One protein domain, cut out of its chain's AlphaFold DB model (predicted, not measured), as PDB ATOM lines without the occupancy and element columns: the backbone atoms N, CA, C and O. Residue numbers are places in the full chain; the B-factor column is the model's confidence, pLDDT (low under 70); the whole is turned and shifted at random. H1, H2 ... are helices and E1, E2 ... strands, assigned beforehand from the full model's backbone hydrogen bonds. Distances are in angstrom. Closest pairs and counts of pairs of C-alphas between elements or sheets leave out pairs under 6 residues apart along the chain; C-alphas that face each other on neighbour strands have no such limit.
ATOM      1  N   PHE A 363      42.546 -18.283 -30.082       66.56
ATOM      2  CA  PHE A 363      42.297 -18.833 -28.753       66.56
ATOM      3  C   PHE A 363      41.749 -17.720 -27.852       66.56
ATOM      4  O   PHE A 363      42.157 -16.564 -27.989       66.56
ATOM      5  N   SER A 364      40.804 -18.043 -26.963       58.53
ATOM      6  CA  SER A 364      40.197 -17.067 -26.037       58.53
ATOM      7  C   SER A 364      41.216 -16.352 -25.143       58.53
ATOM      8  O   SER A 364      40.963 -15.236 -24.690       58.53
ATOM      9  N   ASP A 365      42.345 -17.010 -24.890       60.31
ATOM     10  CA  ASP A 365      43.524 -16.466 -24.235       60.31
ATOM     11  C   ASP A 365      44.735 -16.783 -25.126       60.31
ATOM     12  O   ASP A 365      44.919 -17.928 -25.545       60.31
ATOM     13  N   GLU A 366      45.535 -15.771 -25.468       61.28
ATOM     14  CA  GLU A 366      46.722 -15.959 -26.310       61.28
ATOM     15  C   GLU A 366      47.767 -16.856 -25.632       61.28
ATOM     16  O   GLU A 366      48.520 -17.534 -26.337       61.28
ATOM     17  N   ASP A 367      47.760 -16.900 -24.295       55.56
ATOM     18  CA  ASP A 367      48.678 -17.689 -23.476       55.56
ATOM     19  C   ASP A 367      48.150 -19.108 -23.173       55.56
ATOM     20  O   ASP A 367      48.912 -19.956 -22.698       55.56
ATOM     21  N   ASP A 368      46.878 -19.405 -23.477       68.75
ATOM     22  CA  ASP A 368      46.283 -20.732 -23.288       68.75
ATOM     23  C   ASP A 368      45.961 -21.409 -24.628       68.75
ATOM     24  O   ASP A 368      44.850 -21.337 -25.155       68.75
ATOM     25  N   LEU A 369      46.936 -22.152 -25.162       64.88
ATOM     26  CA  LEU A 369      46.755 -22.989 -26.359       64.88
ATOM     27  C   LEU A 369      45.734 -24.131 -26.157       64.88
ATOM     28  O   LEU A 369      45.355 -24.799 -27.125       64.88
ATOM     29  N   ASN A 370      45.283 -24.370 -24.920       67.38
ATOM     30  CA  ASN A 370      44.201 -25.298 -24.596       67.38
ATOM     31  C   ASN A 370      42.844 -24.613 -24.420       67.38
ATOM     32  O   ASN A 370      41.841 -25.315 -24.303       67.38
ATOM     33  N   GLY A 371      42.804 -23.282 -24.436       67.25
ATOM     34  CA  GLY A 371      41.569 -22.526 -24.324       67.25
ATOM     35  C   GLY A 371      40.617 -22.776 -25.502       67.25
ATOM     36  O   GLY A 371      41.029 -23.327 -26.533       67.25
ATOM     37  N   PRO A 372      39.343 -22.361 -25.366       73.31
ATOM     38  CA  PRO A 372      38.369 -22.385 -26.447       73.31
ATOM     39  C   PRO A 372      38.959 -21.797 -27.728       73.31
ATOM     40  O   PRO A 372      39.403 -20.642 -27.758       73.31
ATOM     41  N   LEU A 373      38.966 -22.607 -28.784       80.25
ATOM     42  CA  LEU A 373      39.367 -22.157 -30.102       80.25
ATOM     43  C   LEU A 373      38.156 -21.563 -30.810       80.25
ATOM     44  O   LEU A 373      37.134 -22.220 -30.984       80.25
ATOM     45  N   CYS A 374      38.312 -20.341 -31.284       81.38
ATOM     46  CA  CYS A 374      37.441 -19.745 -32.267       81.38
ATOM     47  C   CYS A 374      38.008 -19.949 -33.672       81.38
ATOM     48  O   CYS A 374      39.190 -19.706 -33.941       81.38
ATOM     49  N   MET A 375      37.135 -20.370 -34.581       81.06
ATOM     50  CA  MET A 375      37.425 -20.516 -36.000       81.06
ATOM     51  C   MET A 375      36.648 -19.486 -36.816       81.06
ATOM     52  O   MET A 375      35.421 -19.383 -36.723       81.06
ATOM     53  N   ASP A 376      37.372 -18.756 -37.662       80.81
ATOM     54  CA  ASP A 376      36.775 -17.815 -38.602       80.81
ATOM     55  C   ASP A 376      35.915 -18.558 -39.641       80.81
ATOM     56  O   ASP A 376      36.312 -19.564 -40.253       80.81
ATOM     57  N   ARG A 377      34.715 -18.032 -39.885       83.19
ATOM     58  CA  ARG A 377      33.884 -18.432 -41.024       83.19
ATOM     59  C   ARG A 377      34.404 -17.757 -42.288       83.19
ATOM     60  O   ARG A 377      35.019 -16.698 -42.236       83.19
ATOM     61  N   ALA A 378      34.128 -18.357 -43.446       81.88
ATOM     62  CA  ALA A 378      34.506 -17.758 -44.724       81.88
ATOM     63  C   ALA A 378      33.905 -16.348 -44.844       81.88
ATOM     64  O   ALA A 378      32.685 -16.197 -44.857       81.88
ATOM     65  N   PHE A 379      34.774 -15.343 -44.943       86.44
ATOM     66  CA  PHE A 379      34.403 -13.936 -44.995       86.44
ATOM     67  C   PHE A 379      35.276 -13.214 -46.021       86.44
ATOM     68  O   PHE A 379      36.498 -13.366 -46.036       86.44
ATOM     69  N   LEU A 380      34.636 -12.451 -46.901       88.31
ATOM     70  CA  LEU A 380      35.304 -11.547 -47.829       88.31
ATOM     71  C   LEU A 380      34.375 -10.359 -48.066       88.31
ATOM     72  O   LEU A 380      33.316 -10.518 -48.684       88.31
ATOM     73  N   ASP A 381      34.750  -9.193 -47.556       90.94
ATOM     74  CA  ASP A 381      33.940  -7.988 -47.704       90.94
ATOM     75  C   ASP A 381      34.022  -7.395 -49.126       90.94
ATOM     76  O   ASP A 381      34.700  -7.906 -50.027       90.94
ATOM     77  N   ALA A 382      33.291  -6.303 -49.357       90.56
ATOM     78  CA  ALA A 382      33.265  -5.626 -50.652       90.56
ATOM     79  C   ALA A 382      34.616  -4.992 -51.052       90.56
ATOM     80  O   ALA A 382      34.840  -4.727 -52.238       90.56
ATOM     81  N   GLU A 383      35.499  -4.745 -50.086       89.75
ATOM     82  CA  GLU A 383      36.821  -4.139 -50.270       89.75
ATOM     83  C   GLU A 383      37.911  -5.208 -50.467       89.75
ATOM     84  O   GLU A 383      39.010  -4.909 -50.947       89.75
ATOM     85  N   GLY A 384      37.564  -6.476 -50.237       85.25
ATOM     86  CA  GLY A 384      38.440  -7.628 -50.376       85.25
ATOM     87  C   GLY A 384      39.177  -7.988 -49.089       85.25
ATOM     88  O   GLY A 384      40.152  -8.737 -49.173       85.25
ATOM     89  N   TYR A 385      38.727  -7.472 -47.942       87.56
ATOM     90  CA  TYR A 385      39.220  -7.827 -46.618       87.56
ATOM     91  C   TYR A 385      38.618  -9.148 -46.134       87.56
ATOM     92  O   TYR A 385      37.452  -9.463 -46.378       87.56
ATOM     93  N   THR A 386      39.444  -9.921 -45.443       85.88
ATOM     94  CA  THR A 386      39.164 -11.232 -44.839       85.88
ATOM     95  C   THR A 386      39.189 -11.124 -43.316       85.88
ATOM     96  O   THR A 386      39.553 -10.074 -42.797       85.88
ATOM     97  N   CYS A 387      38.835 -12.177 -42.571       85.19
ATOM     98  CA  CYS A 387      38.833 -12.111 -41.103       85.19
ATOM     99  C   CYS A 387      40.202 -11.753 -40.492       85.19
ATOM    100  O   CYS A 387      40.230 -11.046 -39.485       85.19
ATOM    101  N   THR A 388      41.322 -12.114 -41.136       80.31
ATOM    102  CA  THR A 388      42.675 -11.660 -40.758       80.31
ATOM    103  C   THR A 388      42.755 -10.141 -40.620       80.31
ATOM    104  O   THR A 388      43.339  -9.632 -39.663       80.31
ATOM    105  N   ASP A 389      42.153  -9.401 -41.553       85.69
ATOM    106  CA  ASP A 389      42.216  -7.939 -41.578       85.69
ATOM    107  C   ASP A 389      41.443  -7.307 -40.404       85.69
ATOM    108  O   ASP A 389      41.697  -6.157 -40.044       85.69
ATOM    109  N   TYR A 390      40.552  -8.070 -39.754       85.88
ATOM    110  CA  TYR A 390      39.762  -7.635 -38.600       85.88
ATOM    111  C   TYR A 390      40.359  -8.026 -37.244       85.88
ATOM    112  O   TYR A 390      39.743  -7.762 -36.213       85.88
ATOM    113  N   GLY A 391      41.556  -8.616 -37.196       78.94
ATOM    114  CA  GLY A 391      42.142  -9.073 -35.931       78.94
ATOM    115  C   GLY A 391      42.389  -7.970 -34.892       78.94
ATOM    116  O   GLY A 391      42.428  -8.233 -33.694       78.94
ATOM    117  N   SER A 392      42.518  -6.722 -35.339       80.69
ATOM    118  CA  SER A 392      42.617  -5.533 -34.483       80.69
ATOM    119  C   SER A 392      41.533  -4.495 -34.789       80.69
ATOM    120  O   SER A 392      41.655  -3.332 -34.394       80.69
ATOM    121  N   ALA A 393      40.473  -4.910 -35.489       85.38
ATOM    122  CA  ALA A 393      39.389  -4.027 -35.882       85.38
ATOM    123  C   ALA A 393      38.611  -3.509 -34.671       85.38
ATOM    124  O   ALA A 393      38.363  -4.193 -33.676       85.38
ATOM    125  N   THR A 394      38.174  -2.266 -34.781       90.56
ATOM    126  CA  THR A 394      37.220  -1.668 -33.859       90.56
ATOM    127  C   THR A 394      35.836  -2.302 -34.021       90.56
ATOM    128  O   THR A 394      35.475  -2.826 -35.074       90.56
ATOM    129  N   ASN A 395      34.987  -2.163 -32.996       90.38
ATOM    130  CA  ASN A 395      33.592  -2.621 -33.054       90.38
ATOM    131  C   ASN A 395      32.800  -2.044 -34.247       90.38
ATOM    132  O   ASN A 395      31.790  -2.628 -34.637       90.38
ATOM    133  N   GLU A 396      33.204  -0.889 -34.790       92.62
ATOM    134  CA  GLU A 396      32.555  -0.295 -35.963       92.62
ATOM    135  C   GLU A 396      33.007  -0.970 -37.259       92.62
ATOM    136  O   GLU A 396      32.164  -1.320 -38.081       92.62
ATOM    137  N   GLU A 397      34.310  -1.219 -37.414       93.12
ATOM    138  CA  GLU A 397      34.866  -1.957 -38.555       93.12
ATOM    139  C   GLU A 397      34.276  -3.374 -38.625       93.12
ATOM    140  O   GLU A 397      33.866  -3.818 -39.694       93.12
ATOM    141  N   CYS A 398      34.063  -4.025 -37.479       94.62
ATOM    142  CA  CYS A 398      33.406  -5.331 -37.381       94.62
ATOM    143  C   CYS A 398      31.940  -5.383 -37.874       94.62
ATOM    144  O   CYS A 398      31.333  -6.456 -37.892       94.62
ATOM    145  N   LYS A 399      31.334  -4.256 -38.270       95.19
ATOM    146  CA  LYS A 399      30.007  -4.228 -38.912       95.19
ATOM    147  C   LYS A 399      30.062  -4.387 -40.431       95.19
ATOM    148  O   LYS A 399      28.999  -4.494 -41.044       95.19
ATOM    149  N   ALA A 400      31.252  -4.378 -41.036       95.56
ATOM    150  CA  ALA A 400      31.422  -4.658 -42.457       95.56
ATOM    151  C   ALA A 400      30.791  -6.011 -42.816       95.56
ATOM    152  O   ALA A 400      30.834  -6.950 -42.020       95.56
ATOM    153  N   THR A 401      30.178  -6.100 -43.996       96.50
ATOM    154  CA  THR A 401      29.453  -7.294 -44.444       96.50
ATOM    155  C   THR A 401      30.071  -7.889 -45.697       96.50
ATOM    156  O   THR A 401      30.479  -7.152 -46.599       96.50
ATOM    157  N   ASP A 402      30.045  -9.213 -45.792       92.81
ATOM    158  CA  ASP A 402      30.391  -9.928 -47.015       92.81
ATOM    159  C   ASP A 402      29.324  -9.770 -48.119       92.81
ATOM    160  O   ASP A 402      28.286  -9.118 -47.954       92.81
ATOM    161  N   ALA A 403      29.561 -10.402 -49.272       90.44
ATOM    162  CA  ALA A 403      28.623 -10.399 -50.396       90.44
ATOM    163  C   ALA A 403      27.260 -11.060 -50.088       90.44
ATOM    164  O   ALA A 403      26.294 -10.831 -50.819       90.44
ATOM    165  N   ALA A 404      27.172 -11.879 -49.035       92.88
ATOM    166  CA  ALA A 404      25.943 -12.509 -48.562       92.88
ATOM    167  C   ALA A 404      25.229 -11.680 -47.474       92.88
ATOM    168  O   ALA A 404      24.131 -12.048 -47.051       92.88
ATOM    169  N   GLY A 405      25.808 -10.552 -47.047       95.12
ATOM    170  CA  GLY A 405      25.279  -9.699 -45.986       95.12
ATOM    171  C   GLY A 405      25.599 -10.195 -44.571       95.12
ATOM    172  O   GLY A 405      25.007  -9.694 -43.614       95.12
ATOM    173  N   VAL A 406      26.501 -11.168 -44.415       94.88
ATOM    174  CA  VAL A 406      26.964 -11.640 -43.104       94.88
ATOM    175  C   VAL A 406      27.969 -10.625 -42.558       94.88
ATOM    176  O   VAL A 406      28.931 -10.315 -43.261       94.88
ATOM    177  N   PRO A 407      27.778 -10.075 -41.345       95.88
ATOM    178  CA  PRO A 407      28.722  -9.125 -40.767       95.88
ATOM    179  C   PRO A 407      29.971  -9.823 -40.209       95.88
ATOM    180  O   PRO A 407      29.894 -10.954 -39.720       95.88
ATOM    181  N   ALA A 408      31.104  -9.119 -40.198       92.62
ATOM    182  CA  ALA A 408      32.357  -9.605 -39.616       92.62
ATOM    183  C   ALA A 408      32.199  -9.976 -38.128       92.62
ATOM    184  O   ALA A 408      32.765 -10.962 -37.681       92.62
ATOM    185  N   SER A 409      31.345  -9.285 -37.369       93.00
ATOM    186  CA  SER A 409      31.001  -9.641 -35.980       93.00
ATOM    187  C   SER A 409      30.287 -10.982 -35.798       93.00
ATOM    188  O   SER A 409      30.164 -11.457 -34.675       93.00
ATOM    189  N   VAL A 410      29.808 -11.599 -36.878       91.75
ATOM    190  CA  VAL A 410      29.255 -12.960 -36.870       91.75
ATOM    191  C   VAL A 410      30.262 -13.956 -37.436       91.75
ATOM    192  O   VAL A 410      30.318 -15.090 -36.970       91.75
ATOM    193  N   ALA A 411      31.046 -13.560 -38.438       89.38
ATOM    194  CA  ALA A 411      31.950 -14.467 -39.137       89.38
ATOM    195  C   ALA A 411      33.349 -14.568 -38.510       89.38
ATOM    196  O   ALA A 411      33.940 -15.640 -38.568       89.38
ATOM    197  N   CYS A 412      33.852 -13.487 -37.916       88.88
ATOM    198  CA  CYS A 412      35.252 -13.335 -37.541       88.88
ATOM    199  C   CYS A 412      35.450 -13.306 -36.021       88.88
ATOM    200  O   CYS A 412      34.852 -12.500 -35.302       88.88
ATOM    201  N   CYS A 413      36.360 -14.135 -35.539       87.44
ATOM    202  CA  CYS A 413      36.763 -14.295 -34.152       87.44
ATOM    203  C   CYS A 413      37.396 -13.035 -33.557       87.44
ATOM    204  O   CYS A 413      37.067 -12.671 -32.429       87.44
ATOM    205  N   GLY A 414      38.210 -12.299 -34.329       83.31
ATOM    206  CA  GLY A 414      38.732 -10.983 -33.920       83.31
ATOM    207  C   GLY A 414      37.621  -9.973 -33.582       83.31
ATOM    208  O   GLY A 414      37.794  -9.088 -32.748       83.31
ATOM    209  N   CYS A 415      36.426 -10.180 -34.143       88.62
ATOM    210  CA  CYS A 415      35.216  -9.413 -33.867       88.62
ATOM    211  C   CYS A 415      34.262 -10.089 -32.865       88.62
ATOM    212  O   CYS A 415      33.103  -9.682 -32.757       88.62
ATOM    213  N   ARG A 416      34.730 -11.110 -32.133       87.44
ATOM    214  CA  ARG A 416      33.948 -11.967 -31.220       87.44
ATOM    215  C   ARG A 416      32.825 -12.774 -31.890       87.44
ATOM    216  O   ARG A 416      31.918 -13.234 -31.200       87.44
ATOM    217  N   GLY A 417      32.873 -12.917 -33.213       89.31
ATOM    218  CA  GLY A 417      32.043 -13.848 -33.973       89.31
ATOM    219  C   GLY A 417      32.709 -15.217 -34.073       89.31
ATOM    220  O   GLY A 417      33.398 -15.632 -33.145       89.31
ATOM    221  N   GLY A 418      32.528 -15.879 -35.217       86.81
ATOM    222  CA  GLY A 418      33.148 -17.168 -35.526       86.81
ATOM    223  C   GLY A 418      32.438 -18.361 -34.887       86.81
ATOM    224  O   GLY A 418      31.380 -18.228 -34.267       86.81
ATOM    225  N   ASP A 419      33.014 -19.541 -35.091       83.94
ATOM    226  CA  ASP A 419      32.586 -20.790 -34.462       83.94
ATOM    227  C   ASP A 419      33.521 -21.100 -33.291       83.94
ATOM    228  O   ASP A 419      34.705 -21.360 -33.501       83.94
ATOM    229  N   TRP A 420      32.998 -21.048 -32.067       80.19
ATOM    230  CA  TRP A 420      33.742 -21.388 -30.856       80.19
ATOM    231  C   TRP A 420      33.595 -22.881 -30.568       80.19
ATOM    232  O   TRP A 420      32.487 -23.417 -30.579       80.19
ATOM    233  N   GLU A 421      34.714 -23.554 -30.326       75.94
ATOM    234  CA  GLU A 421      34.725 -24.889 -29.741       75.94
ATOM    235  C   GLU A 421      34.347 -24.739 -28.260       75.94
ATOM    236  O   GLU A 421      35.166 -24.312 -27.444       75.94
ATOM    237  N   ASP A 422      33.077 -24.999 -27.933       64.69
ATOM    238  CA  ASP A 422      32.593 -24.983 -26.553       64.69
ATOM    239  C   ASP A 422      33.388 -26.020 -25.741       64.69
ATOM    240  O   ASP A 422      33.264 -27.226 -25.951       64.69
ATOM    241  N   THR A 423      34.214 -25.560 -24.797       57.34
ATOM    242  CA  THR A 423      34.942 -26.441 -23.866       57.34
ATOM    243  C   THR A 423      34.041 -27.011 -22.764       57.34
ATOM    244  O   THR A 423      34.481 -27.850 -21.980       57.34
ATOM    245  N   ASP A 424      32.781 -26.574 -22.702       52.09
ATOM    246  CA  ASP A 424      31.828 -26.921 -21.651       52.09
ATOM    247  C   ASP A 424      30.846 -28.006 -22.106       52.09
ATOM    248  O   ASP A 424      29.686 -27.745 -22.412       52.09
ATOM    249  N   ASP A 425      31.310 -29.253 -22.059       49.78
ATOM    250  CA  ASP A 425      30.441 -30.403 -21.766       49.78
ATOM    251  C   ASP A 425      30.922 -31.112 -20.485       49.78
ATOM    252  O   ASP A 425      30.821 -32.329 -20.317       49.78
ATOM    253  N   SER A 426      31.465 -30.331 -19.536       48.66
ATOM    254  CA  SER A 426      31.476 -30.751 -18.136       48.66
ATOM    255  C   SER A 426      30.033 -30.705 -17.640       48.66
ATOM    256  O   SER A 426      29.558 -29.727 -17.072       48.66
ATOM    257  N   GLY A 427      29.301 -31.774 -17.952       43.97
ATOM    258  CA  GLY A 427      27.994 -32.063 -17.394       43.97
ATOM    259  C   GLY A 427      28.089 -32.168 -15.878       43.97
ATOM    260  O   GLY A 427      28.178 -33.261 -15.325       43.97
ATOM    261  N   ASP A 428      28.032 -31.026 -15.202       45.00
ATOM    262  CA  ASP A 428      27.485 -30.939 -13.861       45.00
ATOM    263  C   ASP A 428      25.979 -31.231 -13.989       45.00
ATOM    264  O   ASP A 428      25.135 -30.337 -14.090       45.00
ATOM    265  N   GLU A 429      25.643 -32.525 -14.052       41.31
ATOM    266  CA  GLU A 429      24.302 -33.006 -13.733       41.31
ATOM    267  C   GLU A 429      23.978 -32.573 -12.294       41.31
ATOM    268  O   GLU A 429      24.569 -33.061 -11.325       41.31
ATOM    269  N   LEU A 430      23.055 -31.613 -12.186       39.31
ATOM    270  CA  LEU A 430      22.391 -31.175 -10.955       39.31
ATOM    271  C   LEU A 430      21.597 -32.294 -10.269       39.31
ATOM    272  O   LEU A 430      20.866 -33.028 -10.976       39.31
TER     273      LEU A 430
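Overview. This is residues 363 to 430 of the 430 residues of an uncharacterized protein of Fistulifera solaris (UniProt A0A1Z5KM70). With little regular structure, the printed part is a loop-built head holding two tiny helices, H1 and H2, with strand E1 leading into it, residues 419 to 420 paired antiparallel beside E1 on the way back, and residues 425 to 430 sticking out as a tail. The 68 printed residues hold E1, H1 and H2 in that order, a mixed class with only 11 residues in named elements. The whole is loose, with a radius of gyration of the C-alphas of 14.0 A, spanning 48 by 26 by 18 A.

Arrangement. E1, residues 373 to 375, pairs with no named strand and is apart from H1, residues 387 to 390, and from H2, residues 408 to 411. H1 and H2 only just touch, with 3 pairs of C-alphas within 8 A; the closest, Cys 387 and Ala 408, are 7.1 A apart. Both helices are too short for an O i to N i+4 pair; each has its one O i to N i+3 pair within hydrogen-bond range.

Along the chain. Find C-alpha 373 at (39.367, -22.157, -30.102), where E1 begins its 6.4 A; H1 measures 5.2 A, and H2 4.9 A, ending at C-alpha 411 (31.950, -14.467, -39.137).

Size, cuts and confidence. Both links are long, and the printed part has no cut. Residues 363 to 371 and 422 to 430 have pLDDT under 70.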